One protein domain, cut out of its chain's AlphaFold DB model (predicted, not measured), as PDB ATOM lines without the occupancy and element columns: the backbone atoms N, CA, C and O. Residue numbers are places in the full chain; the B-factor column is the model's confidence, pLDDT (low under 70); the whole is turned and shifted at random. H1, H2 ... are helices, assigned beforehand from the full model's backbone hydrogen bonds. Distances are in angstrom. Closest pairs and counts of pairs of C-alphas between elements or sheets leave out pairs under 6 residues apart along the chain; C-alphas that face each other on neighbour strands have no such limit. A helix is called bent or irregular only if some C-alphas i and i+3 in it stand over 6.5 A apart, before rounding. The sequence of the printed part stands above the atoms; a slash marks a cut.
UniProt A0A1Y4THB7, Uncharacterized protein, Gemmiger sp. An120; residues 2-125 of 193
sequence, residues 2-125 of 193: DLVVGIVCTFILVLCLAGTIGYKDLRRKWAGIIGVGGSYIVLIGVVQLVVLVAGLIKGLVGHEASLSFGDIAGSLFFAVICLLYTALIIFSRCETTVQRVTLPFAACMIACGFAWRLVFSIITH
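What this domain is: This is residues 2 to 125 of the 193 residues of an uncharacterized protein of Gemmiger sp. An120 (UniProt A0A1Y4THB7). Three long rows of helix, the first part of H1, then H2, then H3, extend from one end of the body, and H4 crosses H1 and H2 at that end. H2 and H3 form a helical hairpin, H1 is on the other side of H2 from H3, H4 makes a corner with the end of H3, and residues 118 to 125 stick out as an arm past H1. The printed part has 124 residues with four named helices, H1, H2, H3 and H4 in chain order, and no named strand; the class is all helix. The whole is only just compact, close to loose, with a radius of gyration of the C-alphas of 16.2 A and spans of 47 by 38 by 23 A.

How they stand to each other: H1, residues 2 to 30, has a kink of 76 degrees near residue 22. H2, residues 36 to 60, is near H1, with 5 pairs of C-alphas within 10 A and the closest 8.1 A apart. H3, residues 69 to 93, touches residues 41 to 52 of H2, the closest C-alphas being those of Gly 45 and Cys 82 at 4.9 A. This hairpin has a steep tilt of 42 degrees, opposite ways. H1 and H3 are apart. H4, residues 97 to 124, is the hub and touches the other three helices. With residues 106 to 117 it touches H1, about perpendicular at 80 degrees, the closest C-alphas being those of Gly 19 and Gly 113 at 4.0 A. It touches residues 36 to 43 of H2, about perpendicular at 79 degrees, the closest C-alphas being those of Ser 39 and Ala 107 at 4.4 A. H3 and H4 only just touch, with 3 pairs of C-alphas within 8 A, the closest those of Ile 90 and Arg 100 at 5.6 A. The helix packing is mostly crossed, with no touching pair at a shallow tilt. Every O i to N i+4 pair is within hydrogen-bond range in H3, against 23 of 25 in H1, 20 of 21 in H2 and 22 of 24 in H4.

Where its parts are: H1 begins at C-alpha 2 at (-19.098, 11.543, -29.502) and measures 35.1 A from first to last C-alpha; it is irregular, with C-alphas 21 and 24 7.7 A apart. H2 measures 36.6 A and H3 36.0 A; C-alpha 93, where H3 ends, is at (-29.616, 38.787, -56.118). H4 measures 40.2 A and ends at C-alpha 124 at (-45.907, 26.779, -26.226); it has a kink of 39 degrees near residue 104 and is only just irregular, with C-alphas 101 and 104 6.9 A apart.

The domain as a whole: The two C-alphas farthest apart are those of Gly 62 and His 125, 48.5 A. The printed part has no cut. The links H1 to H2 and H3 to H4 are tight, and H2 to H3 is short. Mean pLDDT of the printed part is 77.3; it is under 70 at residues 2 to 5, 28, 31 to 32, 58 to 60 and 62 to 70.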
ATOM      1  N   ASP A   2     -18.410  10.584 -30.369       58.19
ATOM      2  CA  ASP A   2     -19.098  11.543 -29.502       58.19
ATOM      3  C   ASP A   2     -18.461  12.934 -29.487       58.19
ATOM      4  O   ASP A   2     -19.166  13.922 -29.326       58.19
ATOM      5  N   LEU A   3     -17.152  13.045 -29.744       61.78
ATOM      6  CA  LEU A   3     -16.469  14.343 -29.779       61.78
ATOM      7  C   LEU A   3     -16.848  15.174 -31.017       61.78
ATOM      8  O   LEU A   3     -17.204  16.336 -30.889       61.78
ATOM      9  N   VAL A   4     -16.797  14.590 -32.220       63.72
ATOM     10  CA  VAL A   4     -17.103  15.315 -33.471       63.72
ATOM     11  C   VAL A   4     -18.592  15.636 -33.550       63.72
ATOM     12  O   VAL A   4     -18.963  16.762 -33.867       63.72
ATOM     13  N   VAL A   5     -19.442  14.668 -33.199       66.62
ATOM     14  CA  VAL A   5     -20.890  14.881 -33.106       66.62
ATOM     15  C   VAL A   5     -21.197  15.917 -32.022       66.62
ATOM     16  O   VAL A   5     -21.957  16.840 -32.278       66.62
ATOM     17  N   GLY A   6     -20.535  15.847 -30.864       72.44
ATOM     18  CA  GLY A   6     -20.674  16.827 -29.787       72.44
ATOM     19  C   GLY A   6     -20.280  18.244 -30.204       72.44
ATOM     20  O   GLY A   6     -21.030  19.183 -29.944       72.44
ATOM     21  N   ILE A   7     -19.158  18.418 -30.911       75.44
ATOM     22  CA  ILE A   7     -18.710  19.725 -31.418       75.44
ATOM     23  C   ILE A   7     -19.702  20.278 -32.449       75.44
ATOM     24  O   ILE A   7     -20.100  21.437 -32.349       75.44
ATOM     25  N   VAL A   8     -20.149  19.456 -33.404       70.38
ATOM     26  CA  VAL A   8     -21.119  19.869 -34.432       70.38
ATOM     27  C   VAL A   8     -22.468  20.222 -33.804       70.38
ATOM     28  O   VAL A   8     -23.028  21.270 -34.115       70.38
ATOM     29  N   CYS A   9     -22.967  19.412 -32.869       70.50
ATOM     30  CA  CYS A   9     -24.201  19.698 -32.140       70.50
ATOM     31  C   CYS A   9     -24.090  20.983 -31.316       70.50
ATOM     32  O   CYS A   9     -25.020  21.782 -31.333       70.50
ATOM     33  N   THR A  10     -22.955  21.218 -30.649       77.06
ATOM     34  CA  THR A  10     -22.715  22.452 -29.883       77.06
ATOM     35  C   THR A  10     -22.691  23.668 -30.805       77.06
ATOM     36  O   THR A  10     -23.318  24.682 -30.510       77.06
ATOM     37  N   PHE A  11     -22.031  23.559 -31.959       76.69
ATOM     38  CA  PHE A  11     -21.981  24.623 -32.957       76.69
ATOM     39  C   PHE A  11     -23.368  24.944 -33.533       76.69
ATOM     40  O   PHE A  11     -23.746  26.111 -33.613       76.69
ATOM     41  N   ILE A  12     -24.166  23.920 -33.854       73.44
ATOM     42  CA  ILE A  12     -25.559  24.088 -34.293       73.44
ATOM     43  C   ILE A  12     -26.400  24.730 -33.182       73.44
ATOM     44  O   ILE A  12     -27.194  25.618 -33.468       73.44
ATOM     45  N   LEU A  13     -26.200  24.349 -31.917       77.44
ATOM     46  CA  LEU A  13     -26.888  24.954 -30.772       77.44
ATOM     47  C   LEU A  13     -26.579  26.449 -30.638       77.44
ATOM     48  O   LEU A  13     -27.493  27.251 -30.449       77.44
ATOM     49  N   VAL A  14     -25.309  26.830 -30.787       80.94
ATOM     50  CA  VAL A  14     -24.884  28.237 -30.785       80.94
ATOM     51  C   VAL A  14     -25.508  28.990 -31.961       80.94
ATOM     52  O   VAL A  14     -26.016  30.092 -31.769       80.94
ATOM     53  N   LEU A  15     -25.541  28.392 -33.157       76.62
ATOM     54  CA  LEU A  15     -26.204  28.976 -34.326       76.62
ATOM     55  C   LEU A  15     -27.720  29.101 -34.150       76.62
ATOM     56  O   LEU A  15     -28.297  30.089 -34.595       76.62
ATOM     57  N   CYS A  16     -28.372  28.149 -33.483       75.12
ATOM     58  CA  CYS A  16     -29.790  28.228 -33.143       75.12
ATOM     59  C   CYS A  16     -30.050  29.358 -32.143       75.12
ATOM     60  O   CYS A  16     -30.935  30.174 -32.376       75.12
ATOM     61  N   LEU A  17     -29.253  29.470 -31.075       78.00
ATOM     62  CA  LEU A  17     -29.379  30.551 -30.091       78.00
ATOM     63  C   LEU A  17     -29.137  31.924 -30.732       78.00
ATOM     64  O   LEU A  17     -29.998  32.799 -30.650       78.00
ATOM     65  N   ALA A  18     -28.026  32.095 -31.449       76.62
ATOM     66  CA  ALA A  18     -27.721  33.333 -32.166       76.62
ATOM     67  C   ALA A  18     -28.789  33.656 -33.225       76.62
ATOM     68  O   ALA A  18     -29.270  34.788 -33.312       76.62
ATOM     69  N   GLY A  19     -29.219  32.637 -33.972       70.00
ATOM     70  CA  GLY A  19     -30.283  32.724 -34.962       70.00
ATOM     71  C   GLY A  19     -31.606  33.159 -34.348       70.00
ATOM     72  O   GLY A  19     -32.282  33.988 -34.937       70.00
ATOM     73  N   THR A  20     -31.972  32.688 -33.152       72.62
ATOM     74  CA  THR A  20     -33.240  33.064 -32.496       72.62
ATOM     75  C   THR A  20     -33.276  34.511 -32.024       72.62
ATOM     76  O   THR A  20     -34.319  35.157 -32.171       72.62
ATOM     77  N   ILE A  21     -32.151  35.016 -31.506       76.88
ATOM     78  CA  ILE A  21     -32.008  36.399 -31.036       76.88
ATOM     79  C   ILE A  21     -32.023  37.348 -32.238       76.88
ATOM     80  O   ILE A  21     -32.816  38.283 -32.273       76.88
ATOM     81  N   GLY A  22     -31.209  37.064 -33.260       71.62
ATOM     82  CA  GLY A  22     -31.056  37.923 -34.437       71.62
ATOM     83  C   GLY A  22     -32.092  37.715 -35.544       71.62
ATOM     84  O   GLY A  22     -32.066  38.450 -36.527       71.62
ATOM     85  N   TYR A  23     -32.996  36.731 -35.426       75.88
ATOM     86  CA  TYR A  23     -33.865  36.302 -36.533       75.88
ATOM     87  C   TYR A  23     -34.653  37.449 -37.166       75.88
ATOM     88  O   TYR A  23     -34.759  37.498 -38.386       75.88
ATOM     89  N   LYS A  24     -35.227  38.352 -36.355       70.00
ATOM     90  CA  LYS A  24     -36.099  39.428 -36.856       70.00
ATOM     91  C   LYS A  24     -35.311  40.405 -37.736       70.00
ATOM     92  O   LYS A  24     -35.703  40.643 -38.877       70.00
ATOM     93  N   ASP A  25     -34.164  40.873 -37.253       72.12
ATOM     94  CA  ASP A  25     -33.312  41.825 -37.976       72.12
ATOM     95  C   ASP A  25     -32.651  41.187 -39.202       72.12
ATOM     96  O   ASP A  25     -32.613  41.781 -40.283       72.12
ATOM     97  N   LEU A  26     -32.181  39.941 -39.070       72.81
ATOM     98  CA  LEU A  26     -31.624  39.181 -40.188       72.81
ATOM     99  C   LEU A  26     -32.677  38.900 -41.256       72.81
ATOM    100  O   LEU A  26     -32.432  39.151 -42.432       72.81
ATOM    101  N   ARG A  27     -33.861  38.422 -40.875       73.50
ATOM    102  CA  ARG A  27     -34.928  38.165 -41.841       73.50
ATOM    103  C   ARG A  27     -35.322  39.450 -42.557       73.50
ATOM    104  O   ARG A  27     -35.423  39.422 -43.777       73.50
ATOM    105  N   ARG A  28     -35.480  40.568 -41.844       69.81
ATOM    106  CA  ARG A  28     -35.820  41.861 -42.453       69.81
ATOM    107  C   ARG A  28     -34.761  42.308 -43.464       69.81
ATOM    108  O   ARG A  28     -35.103  42.668 -44.583       69.81
ATOM    109  N   LYS A  29     -33.479  42.220 -43.101       74.94
ATOM    110  CA  LYS A  29     -32.365  42.634 -43.968       74.94
ATOM    111  C   LYS A  29     -32.192  41.749 -45.208       74.94
ATOM    112  O   LYS A  29     -31.734  42.230 -46.239       74.94
ATOM    113  N   TRP A  30     -32.533  40.465 -45.108       73.00
ATOM    114  CA  TRP A  30     -32.297  39.478 -46.167       73.00
ATOM    115  C   TRP A  30     -33.567  39.038 -46.916       73.00
ATOM    116  O   TRP A  30     -33.448  38.290 -47.886       73.00
ATOM    117  N   ALA A  31     -34.756  39.534 -46.542       68.12
ATOM    118  CA  ALA A  31     -36.045  39.162 -47.141       68.12
ATOM    119  C   ALA A  31     -36.114  39.401 -48.660       68.12
ATOM    120  O   ALA A  31     -36.711  38.598 -49.372       68.12
ATOM    121  N   GLY A  32     -35.463  40.457 -49.163       64.88
ATOM    122  CA  GLY A  32     -35.395  40.760 -50.600       64.88
ATOM    123  C   GLY A  32     -34.394  39.908 -51.394       64.88
ATOM    124  O   GLY A  32     -34.399  39.939 -52.622       64.88
ATOM    125  N   ILE A  33     -33.534  39.141 -50.713       71.50
ATOM    126  CA  ILE A  33     -32.447  38.368 -51.331       71.50
ATOM    127  C   ILE A  33     -32.713  36.863 -51.220       71.50
ATOM    128  O   ILE A  33     -32.585  36.139 -52.209       71.50
ATOM    129  N   ILE A  34     -33.080  36.378 -50.029       77.31
ATOM    130  CA  ILE A  34     -33.316  34.959 -49.761       77.31
ATOM    131  C   ILE A  34     -34.478  34.765 -48.780       77.31
ATOM    132  O   ILE A  34     -34.474  35.254 -47.654       77.31
ATOM    133  N   GLY A  35     -35.490  34.014 -49.216       77.69
ATOM    134  CA  GLY A  35     -36.622  33.637 -48.370       77.69
ATOM    135  C   GLY A  35     -36.285  32.499 -47.400       77.69
ATOM    136  O   GLY A  35     -35.297  31.780 -47.567       77.69
ATOM    137  N   VAL A  36     -37.166  32.271 -46.420       77.81
ATOM    138  CA  VAL A  36     -37.001  31.212 -45.404       77.81
ATOM    139  C   VAL A  36     -36.850  29.827 -46.049       77.81
ATOM    140  O   VAL A  36     -35.957  29.072 -45.675       77.81
ATOM    141  N   GLY A  37     -37.637  29.511 -47.083       79.44
ATOM    142  CA  GLY A  37     -37.505  28.244 -47.817       79.44
ATOM    143  C   GLY A  37     -36.140  28.072 -48.496       79.44
ATOM    144  O   GLY A  37     -35.536  27.007 -48.414       79.44
ATOM    145  N   GLY A  38     -35.608  29.140 -49.095       81.38
ATOM    146  CA  GLY A  38     -34.281  29.122 -49.715       81.38
ATOM    147  C   GLY A  38     -33.148  28.977 -48.705       81.38
ATOM    148  O   GLY A  38     -32.166  28.284 -48.961       81.38
ATOM    149  N   SER A  39     -33.317  29.566 -47.518       84.88
ATOM    150  CA  SER A  39     -32.340  29.459 -46.433       84.88
ATOM    151  C   SER A  39     -32.128  28.010 -45.967       84.88
ATOM    152  O   SER A  39     -31.003  27.620 -45.657       84.88
ATOM    153  N   TYR A  40     -33.172  27.174 -46.028       85.19
ATOM    154  CA  TYR A  40     -33.074  25.746 -45.720       85.19
ATOM    155  C   TYR A  40     -32.271  24.956 -46.752       85.19
ATOM    156  O   TYR A  40     -31.518  24.067 -46.369       85.19
ATOM    157  N   ILE A  41     -32.380  25.291 -48.039       86.06
ATOM    158  CA  ILE A  41     -31.591  24.638 -49.096       86.06
ATOM    159  C   ILE A  41     -30.096  24.903 -48.868       86.06
ATOM    160  O   ILE A  41     -29.278  23.990 -48.969       86.06
ATOM    161  N   VAL A  42     -29.745  26.133 -48.480       86.06
ATOM    162  CA  VAL A  42     -28.362  26.491 -48.127       86.06
ATOM    163  C   VAL A  42     -27.900  25.729 -46.880       86.06
ATOM    164  O   VAL A  42     -26.813  25.153 -46.893       86.06
ATOM    165  N   LEU A  43     -28.729  25.660 -45.830       84.88
ATOM    166  CA  LEU A  43     -28.401  24.923 -44.604       84.88
ATOM    167  C   LEU A  43     -28.170  23.427 -44.874       84.88
ATOM    168  O   LEU A  43     -27.181  22.867 -44.400       84.88
ATOM    169  N   ILE A  44     -29.043  22.789 -45.661       85.69
ATOM    170  CA  ILE A  44     -28.903  21.381 -46.063       85.69
ATOM    171  C   ILE A  44     -27.585  21.175 -46.815       85.69
ATOM    172  O   ILE A  44     -26.843  20.248 -46.499       85.69
ATOM    173  N   GLY A  45     -27.248  22.074 -47.746       84.38
ATOM    174  CA  GLY A  45     -25.974  22.033 -48.462       84.38
ATOM    175  C   GLY A  45     -24.758  22.083 -47.537       84.38
ATOM    176  O   GLY A  45     -23.831  21.289 -47.697       84.38
ATOM    177  N   VAL A  46     -24.770  22.973 -46.539       83.19
ATOM    178  CA  VAL A  46     -23.681  23.098 -45.557       83.19
ATOM    179  C   VAL A  46     -23.549  21.832 -44.710       83.19
ATOM    180  O   VAL A  46     -22.441  21.321 -44.548       83.19
ATOM    181  N   VAL A  47     -24.663  21.285 -44.214       82.69
ATOM    182  CA  VAL A  47     -24.657  20.034 -43.440       82.69
ATOM    183  C   VAL A  47     -24.122  18.876 -44.284       82.69
ATOM    184  O   VAL A  47     -23.272  18.119 -43.812       82.69
ATOM    185  N   GLN A  48     -24.538  18.774 -45.548       82.44
ATOM    186  CA  GLN A  48     -24.068  17.731 -46.459       82.44
ATOM    187  C   GLN A  48     -22.554  17.813 -46.694       82.44
ATOM    188  O   GLN A  48     -21.862  16.794 -46.709       82.44
ATOM    189  N   LEU A  49     -22.022  19.031 -46.822       81.19
ATOM    190  CA  LEU A  49     -20.591  19.275 -46.994       81.19
ATOM    191  C   LEU A  49     -19.804  18.843 -45.747       81.19
ATOM    192  O   LEU A  49     -18.784  18.165 -45.867       81.19
ATOM    193  N   VAL A  50     -20.313  19.139 -44.547       80.56
ATOM    194  CA  VAL A  50     -19.717  18.670 -43.283       80.56
ATOM    195  C   VAL A  50     -19.714  17.142 -43.202       80.56
ATOM    196  O   VAL A  50     -18.698  16.558 -42.822       80.56
ATOM    197  N   VAL A  51     -20.807  16.481 -43.600       78.75
ATOM    198  CA  VAL A  51     -20.900  15.010 -43.627       78.75
ATOM    199  C   VAL A  51     -19.886  14.404 -44.604       78.75
ATOM    200  O   VAL A  51     -19.198  13.449 -44.242       78.75
ATOM    201  N   LEU A  52     -19.730  14.981 -45.801       78.38
ATOM    202  CA  LEU A  52     -18.728  14.548 -46.785       78.38
ATOM    203  C   LEU A  52     -17.299  14.687 -46.257       78.38
ATOM    204  O   LEU A  52     -16.517  13.742 -46.349       78.38
ATOM    205  N   VAL A  53     -16.959  15.841 -45.678       80.88
ATOM    206  CA  VAL A  53     -15.621  16.098 -45.125       80.88
ATOM    207  C   VAL A  53     -15.333  15.165 -43.950       80.88
ATOM    208  O   VAL A  53     -14.262  14.562 -43.888       80.88
ATOM    209  N   ALA A  54     -16.297  14.973 -43.046       74.56
ATOM    210  CA  ALA A  54     -16.160  14.040 -41.932       74.56
ATOM    211  C   ALA A  54     -15.999  12.584 -42.408       74.56
ATOM    212  O   ALA A  54     -15.205  11.836 -41.835       74.56
ATOM    213  N   GLY A  55     -16.719  12.186 -43.463       73.38
ATOM    214  CA  GLY A  55     -16.577  10.880 -44.108       73.38
ATOM    215  C   GLY A  55     -15.198  10.676 -44.743       73.38
ATOM    216  O   GLY A  55     -14.570   9.643 -44.516       73.38
ATOM    217  N   LEU A  56     -14.688  11.685 -45.458       75.06
ATOM    218  CA  LEU A  56     -13.347  11.679 -46.056       75.06
ATOM    219  C   LEU A  56     -12.244  11.547 -45.000       75.06
ATOM    220  O   LEU A  56     -11.351  10.718 -45.157       75.06
ATOM    221  N   ILE A  57     -12.327  12.308 -43.905       74.00
ATOM    222  CA  ILE A  57     -11.354  12.234 -42.802       74.00
ATOM    223  C   ILE A  57     -11.347  10.832 -42.181       74.00
ATOM    224  O   ILE A  57     -10.277  10.280 -41.934       74.00
ATOM    225  N   LYS A  58     -12.521  10.219 -41.971       69.94
ATOM    226  CA  LYS A  58     -12.613   8.843 -41.451       69.94
ATOM    227  C   LYS A  58     -11.961   7.823 -42.385       69.94
ATOM    228  O   LYS A  58     -11.216   6.974 -41.900       69.94
ATOM    229  N   GLY A  59     -12.195   7.945 -43.694       67.62
ATOM    230  CA  GLY A  59     -11.566   7.086 -44.699       67.62
ATOM    231  C   GLY A  59     -10.043   7.240 -44.748       67.62
ATOM    232  O   GLY A  59      -9.334   6.254 -44.921       67.62
ATOM    233  N   LEU A  60      -9.528   8.453 -44.525       68.88
ATOM    234  CA  LEU A  60      -8.088   8.730 -44.523       68.88
ATOM    235  C   LEU A  60      -7.371   8.211 -43.262       68.88
ATOM    236  O   LEU A  60      -6.204   7.841 -43.326       68.88
ATOM    237  N   VAL A  61      -8.067   8.172 -42.120       75.88
ATOM    238  CA  VAL A  61      -7.532   7.737 -40.811       75.88
ATOM    239  C   VAL A  61      -7.605   6.206 -40.628       75.88
ATOM    240  O   VAL A  61      -7.232   5.676 -39.584       75.88
ATOM    241  N   GLY A  62      -8.047   5.461 -41.647       58.22
ATOM    242  CA  GLY A  62      -8.030   3.993 -41.643       58.22
ATOM    243  C   GLY A  62      -9.085   3.343 -40.741       58.22
ATOM    244  O   GLY A  62      -9.000   2.151 -40.465       58.22
ATOM    245  N   HIS A  63     -10.085   4.101 -40.280       57.25
ATOM    246  CA  HIS A  63     -11.310   3.502 -39.750       57.25
ATOM    247  C   HIS A  63     -12.163   3.020 -40.922       57.25
ATOM    248  O   HIS A  63     -12.296   3.745 -41.907       57.25
ATOM    249  N   GLU A  64     -12.748   1.822 -40.815       55.72
ATOM    250  CA  GLU A  64     -13.625   1.271 -41.850       55.72
ATOM    251  C   GLU A  64     -14.690   2.303 -42.235       55.72
ATOM    252  O   GLU A  64     -15.563   2.673 -41.442       55.72
ATOM    253  N   ALA A  65     -14.577   2.822 -43.456       54.09
ATOM    254  CA  ALA A  65     -15.557   3.726 -44.018       54.09
ATOM    255  C   ALA A  65     -16.812   2.903 -44.317       54.09
ATOM    256  O   ALA A  65     -16.988   2.391 -45.415       54.09
ATOM    257  N   SER A  66     -17.703   2.780 -43.333       54.03
ATOM    258  CA  SER A  66     -19.018   2.141 -43.472       54.03
ATOM    259  C   SER A  66     -19.995   2.973 -44.322       54.03
ATOM    260  O   SER A  66     -21.205   2.922 -44.103       54.03
ATOM    261  N   LEU A  67     -19.488   3.825 -45.216       58.84
ATOM    262  CA  LEU A  67     -20.291   4.644 -46.111       58.84
ATOM    263  C   LEU A  67     -20.459   3.865 -47.409       58.84
ATOM    264  O   LEU A  67     -19.490   3.634 -48.134       58.84
ATOM    265  N   SER A  68     -21.693   3.446 -47.686       67.75
ATOM    266  CA  SER A  68     -22.023   2.807 -48.953       67.75
ATOM    267  C   SER A  68     -21.705   3.767 -50.101       67.75
ATOM    268  O   SER A  68     -21.899   4.979 -49.989       67.75
ATOM    269  N   PHE A  69     -21.251   3.236 -51.237       66.19
ATOM    270  CA  PHE A  69     -20.973   4.037 -52.434       66.19
ATOM    271  C   PHE A  69     -22.198   4.872 -52.859       66.19
ATOM    272  O   PHE A  69     -22.056   5.996 -53.341       66.19
ATOM    273  N   GLY A  70     -23.407   4.351 -52.604       68.94
ATOM    274  CA  GLY A  70     -24.669   5.060 -52.824       68.94
ATOM    275  C   GLY A  70     -24.855   6.291 -51.931       68.94
ATOM    276  O   GLY A  70     -25.347   7.311 -52.411       68.94
ATOM    277  N   ASP A  71     -24.394   6.246 -50.679       72.75
ATOM    278  CA  ASP A  71     -24.505   7.370 -49.742       72.75
ATOM    279  C   ASP A  71     -23.561   8.502 -50.137       72.75
ATOM    280  O   ASP A  71     -23.937   9.672 -50.099       72.75
ATOM    281  N   ILE A  72     -22.348   8.160 -50.581       75.19
ATOM    282  CA  ILE A  72     -21.360   9.137 -51.053       75.19
ATOM    283  C   ILE A  72     -21.844   9.798 -52.346       75.19
ATOM    284  O   ILE A  72     -21.802  11.024 -52.456       75.19
ATOM    285  N   ALA A  73     -22.335   9.011 -53.306       79.88
ATOM    286  CA  ALA A  73     -22.825   9.527 -54.582       79.88
ATOM    287  C   ALA A  73     -24.076  10.407 -54.411       79.88
ATOM    288  O   ALA A  73     -24.133  11.504 -54.969       79.88
ATOM    289  N   GLY A  74     -25.047   9.968 -53.602       80.94
ATOM    290  CA  GLY A  74     -26.247  10.751 -53.297       80.94
ATOM    291  C   GLY A  74     -25.907  12.042 -52.555       80.94
ATOM    292  O   GLY A  74     -26.331  13.124 -52.956       80.94
ATOM    293  N   SER A  75     -25.058  11.943 -51.533       80.50
ATOM    294  CA  SER A  75     -24.536  13.085 -50.784       80.50
ATOM    295  C   SER A  75     -23.864  14.123 -51.685       80.50
ATOM    296  O   SER A  75     -24.148  15.317 -51.589       80.50
ATOM    297  N   LEU A  76     -23.000  13.666 -52.594       83.50
ATOM    298  CA  LEU A  76     -22.303  14.528 -53.541       83.50
ATOM    299  C   LEU A  76     -23.284  15.207 -54.503       83.50
ATOM    300  O   LEU A  76     -23.186  16.413 -54.719       83.50
ATOM    301  N   PHE A  77     -24.257  14.465 -55.037       86.25
ATOM    302  CA  PHE A  77     -25.281  15.006 -55.931       86.25
ATOM    303  C   PHE A  77     -26.104  16.116 -55.260       86.25
ATOM    304  O   PHE A  77     -26.238  17.212 -55.810       86.25
ATOM    305  N   PHE A  78     -26.585  15.878 -54.036       85.44
ATOM    306  CA  PHE A  78     -27.313  16.889 -53.266       85.44
ATOM    307  C   PHE A  78     -26.440  18.097 -52.912       85.44
ATOM    308  O   PHE A  78     -26.900  19.235 -53.035       85.44
ATOM    309  N   ALA A  79     -25.177  17.880 -52.532       83.94
ATOM    310  CA  ALA A  79     -24.244  18.966 -52.241       83.94
ATOM    311  C   ALA A  79     -24.010  19.861 -53.470       83.94
ATOM    312  O   ALA A  79     -24.050  21.086 -53.352       83.94
ATOM    313  N   VAL A  80     -23.844  19.268 -54.658       87.75
ATOM    314  CA  VAL A  80     -23.690  20.010 -55.921       87.75
ATOM    315  C   VAL A  80     -24.929  20.852 -56.222       87.75
ATOM    316  O   VAL A  80     -24.792  22.034 -56.535       87.75
ATOM    317  N   ILE A  81     -26.135  20.297 -56.069       90.25
ATOM    318  CA  ILE A  81     -27.384  21.046 -56.281       90.25
ATOM    319  C   ILE A  81     -27.487  22.234 -55.317       90.25
ATOM    320  O   ILE A  81     -27.825  23.341 -55.738       90.25
ATOM    321  N   CYS A  82     -27.158  22.038 -54.039       86.75
ATOM    322  CA  CYS A  82     -27.220  23.111 -53.046       86.75
ATOM    323  C   CYS A  82     -26.171  24.205 -53.309       86.75
ATOM    324  O   CYS A  82     -26.452  25.394 -53.133       86.75
ATOM    325  N   LEU A  83     -24.976  23.829 -53.776       85.25
ATOM    326  CA  LEU A  83     -23.946  24.783 -54.191       85.25
ATOM    327  C   LEU A  83     -24.376  25.577 -55.425       85.25
ATOM    328  O   LEU A  83     -24.226  26.797 -55.433       85.25
ATOM    329  N   LEU A  84     -24.965  24.917 -56.427       89.06
ATOM    330  CA  LEU A  84     -25.516  25.590 -57.606       89.06
ATOM    331  C   LEU A  84     -26.629  26.562 -57.218       89.06
ATOM    332  O   LEU A  84     -26.625  27.700 -57.675       89.06
ATOM    333  N   TYR A  85     -27.535  26.159 -56.328       88.38
ATOM    334  CA  TYR A  85     -28.578  27.040 -55.808       88.38
ATOM    335  C   TYR A  85     -27.995  28.280 -55.115       88.38
ATOM    336  O   TYR A  85     -28.388  29.410 -55.409       88.38
ATOM    337  N   THR A  86     -27.010  28.081 -54.238       84.50
ATOM    338  CA  THR A  86     -26.352  29.180 -53.518       84.50
ATOM    339  C   THR A  86     -25.626  30.115 -54.488       84.50
ATOM    340  O   THR A  86     -25.741  31.336 -54.376       84.50
ATOM    341  N   ALA A  87     -24.939  29.558 -55.489       86.38
ATOM    342  CA  ALA A  87     -24.292  30.322 -56.549       86.38
ATOM    343  C   ALA A  87     -25.314  31.132 -57.362       86.38
ATOM    344  O   ALA A  87     -25.107  32.323 -57.585       86.38
ATOM    345  N   LEU A  88     -26.447  30.533 -57.744       87.56
ATOM    346  CA  LEU A  88     -27.514  31.225 -58.466       87.56
ATOM    347  C   LEU A  88     -28.040  32.431 -57.685       87.56
ATOM    348  O   LEU A  88     -28.198  33.500 -58.273       87.56
ATOM    349  N   ILE A  89     -28.258  32.315 -56.372       84.06
ATOM    350  CA  ILE A  89     -28.682  33.455 -55.540       84.06
ATOM    351  C   ILE A  89     -27.601  34.537 -55.492       84.06
ATOM    352  O   ILE A  89     -27.898  35.721 -55.655       84.06
ATOM    353  N   ILE A  90     -26.343  34.140 -55.309       84.56
ATOM    354  CA  ILE A  90     -25.205  35.062 -55.267       84.56
ATOM    355  C   ILE A  90     -25.088  35.863 -56.572       84.56
ATOM    356  O   ILE A  90     -24.840  37.067 -56.526       84.56
ATOM    357  N   PHE A  91     -25.292  35.229 -57.727       82.44
ATOM    358  CA  PHE A  91     -25.191  35.905 -59.022       82.44
ATOM    359  C   PHE A  91     -26.437  36.707 -59.398       82.44
ATOM    360  O   PHE A  91     -26.307  37.735 -60.055       82.44
ATOM    361  N   SER A  92     -27.630  36.262 -58.995       81.38
ATOM    362  CA  SER A  92     -28.890  36.898 -59.406       81.38
ATOM    363  C   SER A  92     -29.400  37.976 -58.451       81.38
ATOM    364  O   SER A  92     -30.157  38.840 -58.883       81.38
ATOM    365  N   ARG A  93     -29.029  37.926 -57.163       74.69
ATOM    366  CA  ARG A  93     -29.616  38.787 -56.118       74.69
ATOM    367  C   ARG A  93     -28.605  39.579 -55.287       74.69
ATOM    368  O   ARG A  93     -29.023  40.468 -54.557       74.69
ATOM    369  N   CYS A  94     -27.303  39.275 -55.348       76.94
ATOM    370  CA  CYS A  94     -26.294  39.997 -54.561       76.94
ATOM    371  C   CYS A  94     -25.506  41.003 -55.409       76.94
ATOM    372  O   CYS A  94     -24.695  40.622 -56.264       76.94
ATOM    373  N   GLU A  95     -25.662  42.284 -55.083       78.19
ATOM    374  CA  GLU A  95     -24.966  43.388 -55.751       78.19
ATOM    375  C   GLU A  95     -23.561  43.617 -55.178       78.19
ATOM    376  O   GLU A  95     -22.620  43.896 -55.919       78.19
ATOM    377  N   THR A  96     -23.384  43.433 -53.865       78.50
ATOM    378  CA  THR A  96     -22.116  43.739 -53.179       78.50
ATOM    379  C   THR A  96     -21.326  42.487 -52.797       78.50
ATOM    380  O   THR A  96     -21.888  41.471 -52.391       78.50
ATOM    381  N   THR A  97     -19.990  42.562 -52.835       80.06
ATOM    382  CA  THR A  97     -19.100  41.460 -52.411       80.06
ATOM    383  C   THR A  97     -19.333  41.053 -50.953       80.06
ATOM    384  O   THR A  97     -19.278  39.869 -50.623       80.06
ATOM    385  N   VAL A  98     -19.660  42.017 -50.087       78.50
ATOM    386  CA  VAL A  98     -19.972  41.756 -48.674       78.50
ATOM    387  C   VAL A  98     -21.243  40.917 -48.542       78.50
ATOM    388  O   VAL A  98     -21.250  39.955 -47.773       78.50
ATOM    389  N   GLN A  99     -22.293  41.206 -49.321       78.56
ATOM    390  CA  GLN A  99     -23.505  40.380 -49.335       78.56
ATOM    391  C   GLN A  99     -23.200  38.957 -49.805       78.56
ATOM    392  O   GLN A  99     -23.643  38.007 -49.173       78.56
ATOM    393  N   ARG A 100     -22.376  38.787 -50.845       81.19
ATOM    394  CA  ARG A 100     -22.031  37.455 -51.376       81.19
ATOM    395  C   ARG A 100     -21.361  36.557 -50.337       81.19
ATOM    396  O   ARG A 100     -21.669  35.372 -50.266       81.19
ATOM    397  N   VAL A 101     -20.469  37.123 -49.524       83.88
ATOM    398  CA  VAL A 101     -19.751  36.381 -48.474       83.88
ATOM    399  C   VAL A 101     -20.632  36.139 -47.250       83.88
ATOM    400  O   VAL A 101     -20.572  35.069 -46.654       83.88
ATOM    401  N   THR A 102     -21.459  37.113 -46.868       84.25
ATOM    402  CA  THR A 102     -22.293  37.019 -45.656       84.25
ATOM    403  C   THR A 102     -23.592  36.238 -45.865       84.25
ATOM    404  O   THR A 102     -24.141  35.719 -44.894       84.25
ATOM    405  N   LEU A 103     -24.052  36.077 -47.111       84.12
ATOM    406  CA  LEU A 103     -25.277  35.359 -47.464       84.12
ATOM    407  C   LEU A 103     -25.344  33.917 -46.944       84.12
ATOM    408  O   LEU A 103     -26.347  33.592 -46.309       84.12
ATOM    409  N   PRO A 104     -24.344  33.037 -47.151       83.62
ATOM    410  CA  PRO A 104     -24.430  31.663 -46.655       83.62
ATOM    411  C   PRO A 104     -24.536  31.598 -45.125       83.62
ATOM    412  O   PRO A 104     -25.273  30.770 -44.590       83.62
ATOM    413  N   PHE A 105     -23.874  32.514 -44.411       83.25
ATOM    414  CA  PHE A 105     -23.968  32.611 -42.954       83.25
ATOM    415  C   PHE A 105     -25.336  33.124 -42.503       83.25
ATOM    416  O   PHE A 105     -25.949  32.547 -41.605       83.25
ATOM    417  N   ALA A 106     -25.841  34.176 -43.151       82.44
ATOM    418  CA  ALA A 106     -27.169  34.712 -42.887       82.44
ATOM    419  C   ALA A 106     -28.258  33.664 -43.153       82.44
ATOM    420  O   ALA A 106     -29.144  33.480 -42.324       82.44
ATOM    421  N   ALA A 107     -28.148  32.916 -44.253       85.25
ATOM    422  CA  ALA A 107     -29.056  31.832 -44.600       85.25
ATOM    423  C   ALA A 107     -29.064  30.730 -43.529       85.25
ATOM    424  O   ALA A 107     -30.133  30.328 -43.075       85.25
ATOM    425  N   CYS A 108     -27.892  30.298 -43.054       84.25
ATOM    426  CA  CYS A 108     -27.814  29.311 -41.976       84.25
ATOM    427  C   CYS A 108     -28.447  29.828 -40.675       84.25
ATOM    428  O   CYS A 108     -29.212  29.106 -40.040       84.25
ATOM    429  N   MET A 109     -28.195  31.086 -40.296       82.81
ATOM    430  CA  MET A 109     -28.795  31.684 -39.096       82.81
ATOM    431  C   MET A 109     -30.317  31.849 -39.210       82.81
ATOM    432  O   MET A 109     -31.023  31.615 -38.230       82.81
ATOM    433  N   ILE A 110     -30.837  32.207 -40.389       83.81
ATOM    434  CA  ILE A 110     -32.283  32.306 -40.648       83.81
ATOM    435  C   ILE A 110     -32.931  30.919 -40.565       83.81
ATOM    436  O   ILE A 110     -33.943  30.767 -39.882       83.81
ATOM    437  N   ALA A 111     -32.336  29.906 -41.197       84.00
ATOM    438  CA  ALA A 111     -32.856  28.541 -41.180       84.00
ATOM    439  C   ALA A 111     -32.855  27.943 -39.761       84.00
ATOM    440  O   ALA A 111     -33.884  27.454 -39.297       84.00
ATOM    441  N   CYS A 112     -31.737  28.050 -39.032       81.81
ATOM    442  CA  CYS A 112     -31.628  27.584 -37.645       81.81
ATOM    443  C   CYS A 112     -32.551  28.364 -36.694       81.81
ATOM    444  O   CYS A 112     -33.235  27.766 -35.862       81.81
ATOM    445  N   GLY A 113     -32.613  29.693 -36.834       80.06
ATOM    446  CA  GLY A 113     -33.475  30.550 -36.019       80.06
ATOM    447  C   GLY A 113     -34.963  30.265 -36.227       80.06
ATOM    448  O   GLY A 113     -35.719  30.214 -35.257       80.06
ATOM    449  N   PHE A 114     -35.382  30.017 -37.473       81.56
ATOM    450  CA  PHE A 114     -36.759  29.636 -37.786       81.56
ATOM    451  C   PHE A 114     -37.095  28.232 -37.273       81.56
ATOM    452  O   PHE A 114     -38.137  28.060 -36.647       81.56
ATOM    453  N   ALA A 115     -36.204  27.251 -37.463       82.69
ATOM    454  CA  ALA A 115     -36.402  25.890 -36.964       82.69
ATOM    455  C   ALA A 115     -36.620  25.868 -35.442       82.69
ATOM    456  O   ALA A 115     -37.551  25.229 -34.954       82.69
ATOM    457  N   TRP A 116     -35.820  26.625 -34.688       79.19
ATOM    458  CA  TRP A 116     -35.971  26.702 -33.235       79.19
ATOM    459  C   TRP A 116     -37.249  27.431 -32.803       79.19
ATOM    460  O   TRP A 116     -37.932  26.987 -31.881       79.19
ATOM    461  N   ARG A 117     -37.619  28.524 -33.483       76.44
ATOM    462  CA  ARG A 117     -38.888  29.229 -33.221       76.44
ATOM    463  C   ARG A 117     -40.105  28.364 -33.530       76.44
ATOM    464  O   ARG A 117     -41.087  28.442 -32.799       76.44
ATOM    465  N   LEU A 118     -40.024  27.519 -34.555       81.44
ATOM    466  CA  LEU A 118     -41.063  26.551 -34.888       81.44
ATOM    467  C   LEU A 118     -41.201  25.491 -33.790       81.44
ATOM    468  O   LEU A 118     -42.309  25.246 -33.321       81.44
ATOM    469  N   VAL A 119     -40.087  24.929 -33.309       81.81
ATOM    470  CA  VAL A 119     -40.096  23.996 -32.167       81.81
ATOM    471  C   VAL A 119     -40.692  24.659 -30.923       81.81
ATOM    472  O   VAL A 119     -41.556  24.079 -30.270       81.81
ATOM    473  N   PHE A 120     -40.288  25.894 -30.621       78.31
ATOM    474  CA  PHE A 120     -40.824  26.643 -29.486       78.31
ATOM    475  C   PHE A 120     -42.332  26.901 -29.621       78.31
ATOM    476  O   PHE A 120     -43.074  26.632 -28.685       78.31
ATOM    477  N   SER A 121     -42.798  27.336 -30.794       78.31
ATOM    478  CA  SER A 121     -44.218  27.572 -31.092       78.31
ATOM    479  C   SER A 121     -45.071  26.311 -30.917       78.31
ATOM    480  O   SER A 121     -46.165  26.392 -30.355       78.31
ATOM    481  N   ILE A 122     -44.557  25.144 -31.326       80.44
ATOM    482  CA  ILE A 122     -45.224  23.850 -31.115       80.44
ATOM    483  C   ILE A 122     -45.364  23.551 -29.619       80.44
ATOM    484  O   ILE A 122     -46.440  23.148 -29.183       80.44
ATOM    485  N   ILE A 123     -44.304  23.767 -28.834       84.62
ATOM    486  CA  ILE A 123     -44.295  23.488 -27.388       84.62
ATOM    487  C   ILE A 123     -45.207  24.455 -26.628       84.62
ATOM    488  O   ILE A 123     -45.933  24.041 -25.729       84.62
ATOM    489  N   THR A 124     -45.168  25.745 -26.962       77.88
ATOM    490  CA  THR A 124     -45.907  26.779 -26.226       77.88
ATOM    491  C   THR A 124     -47.301  27.048 -26.786       77.88
ATOM    492  O   THR A 124     -47.975  27.943 -26.283       77.88
ATOM    493  N   HIS A 125     -47.718  26.336 -27.841       77.56
ATOM    494  CA  HIS A 125     -48.955  26.586 -28.592       77.56
ATOM    495  C   HIS A 125     -49.177  28.070 -28.930       77.56
ATOM    496  O   HIS A 125     -50.306  28.557 -28.982       77.56
TER     497      HIS A 125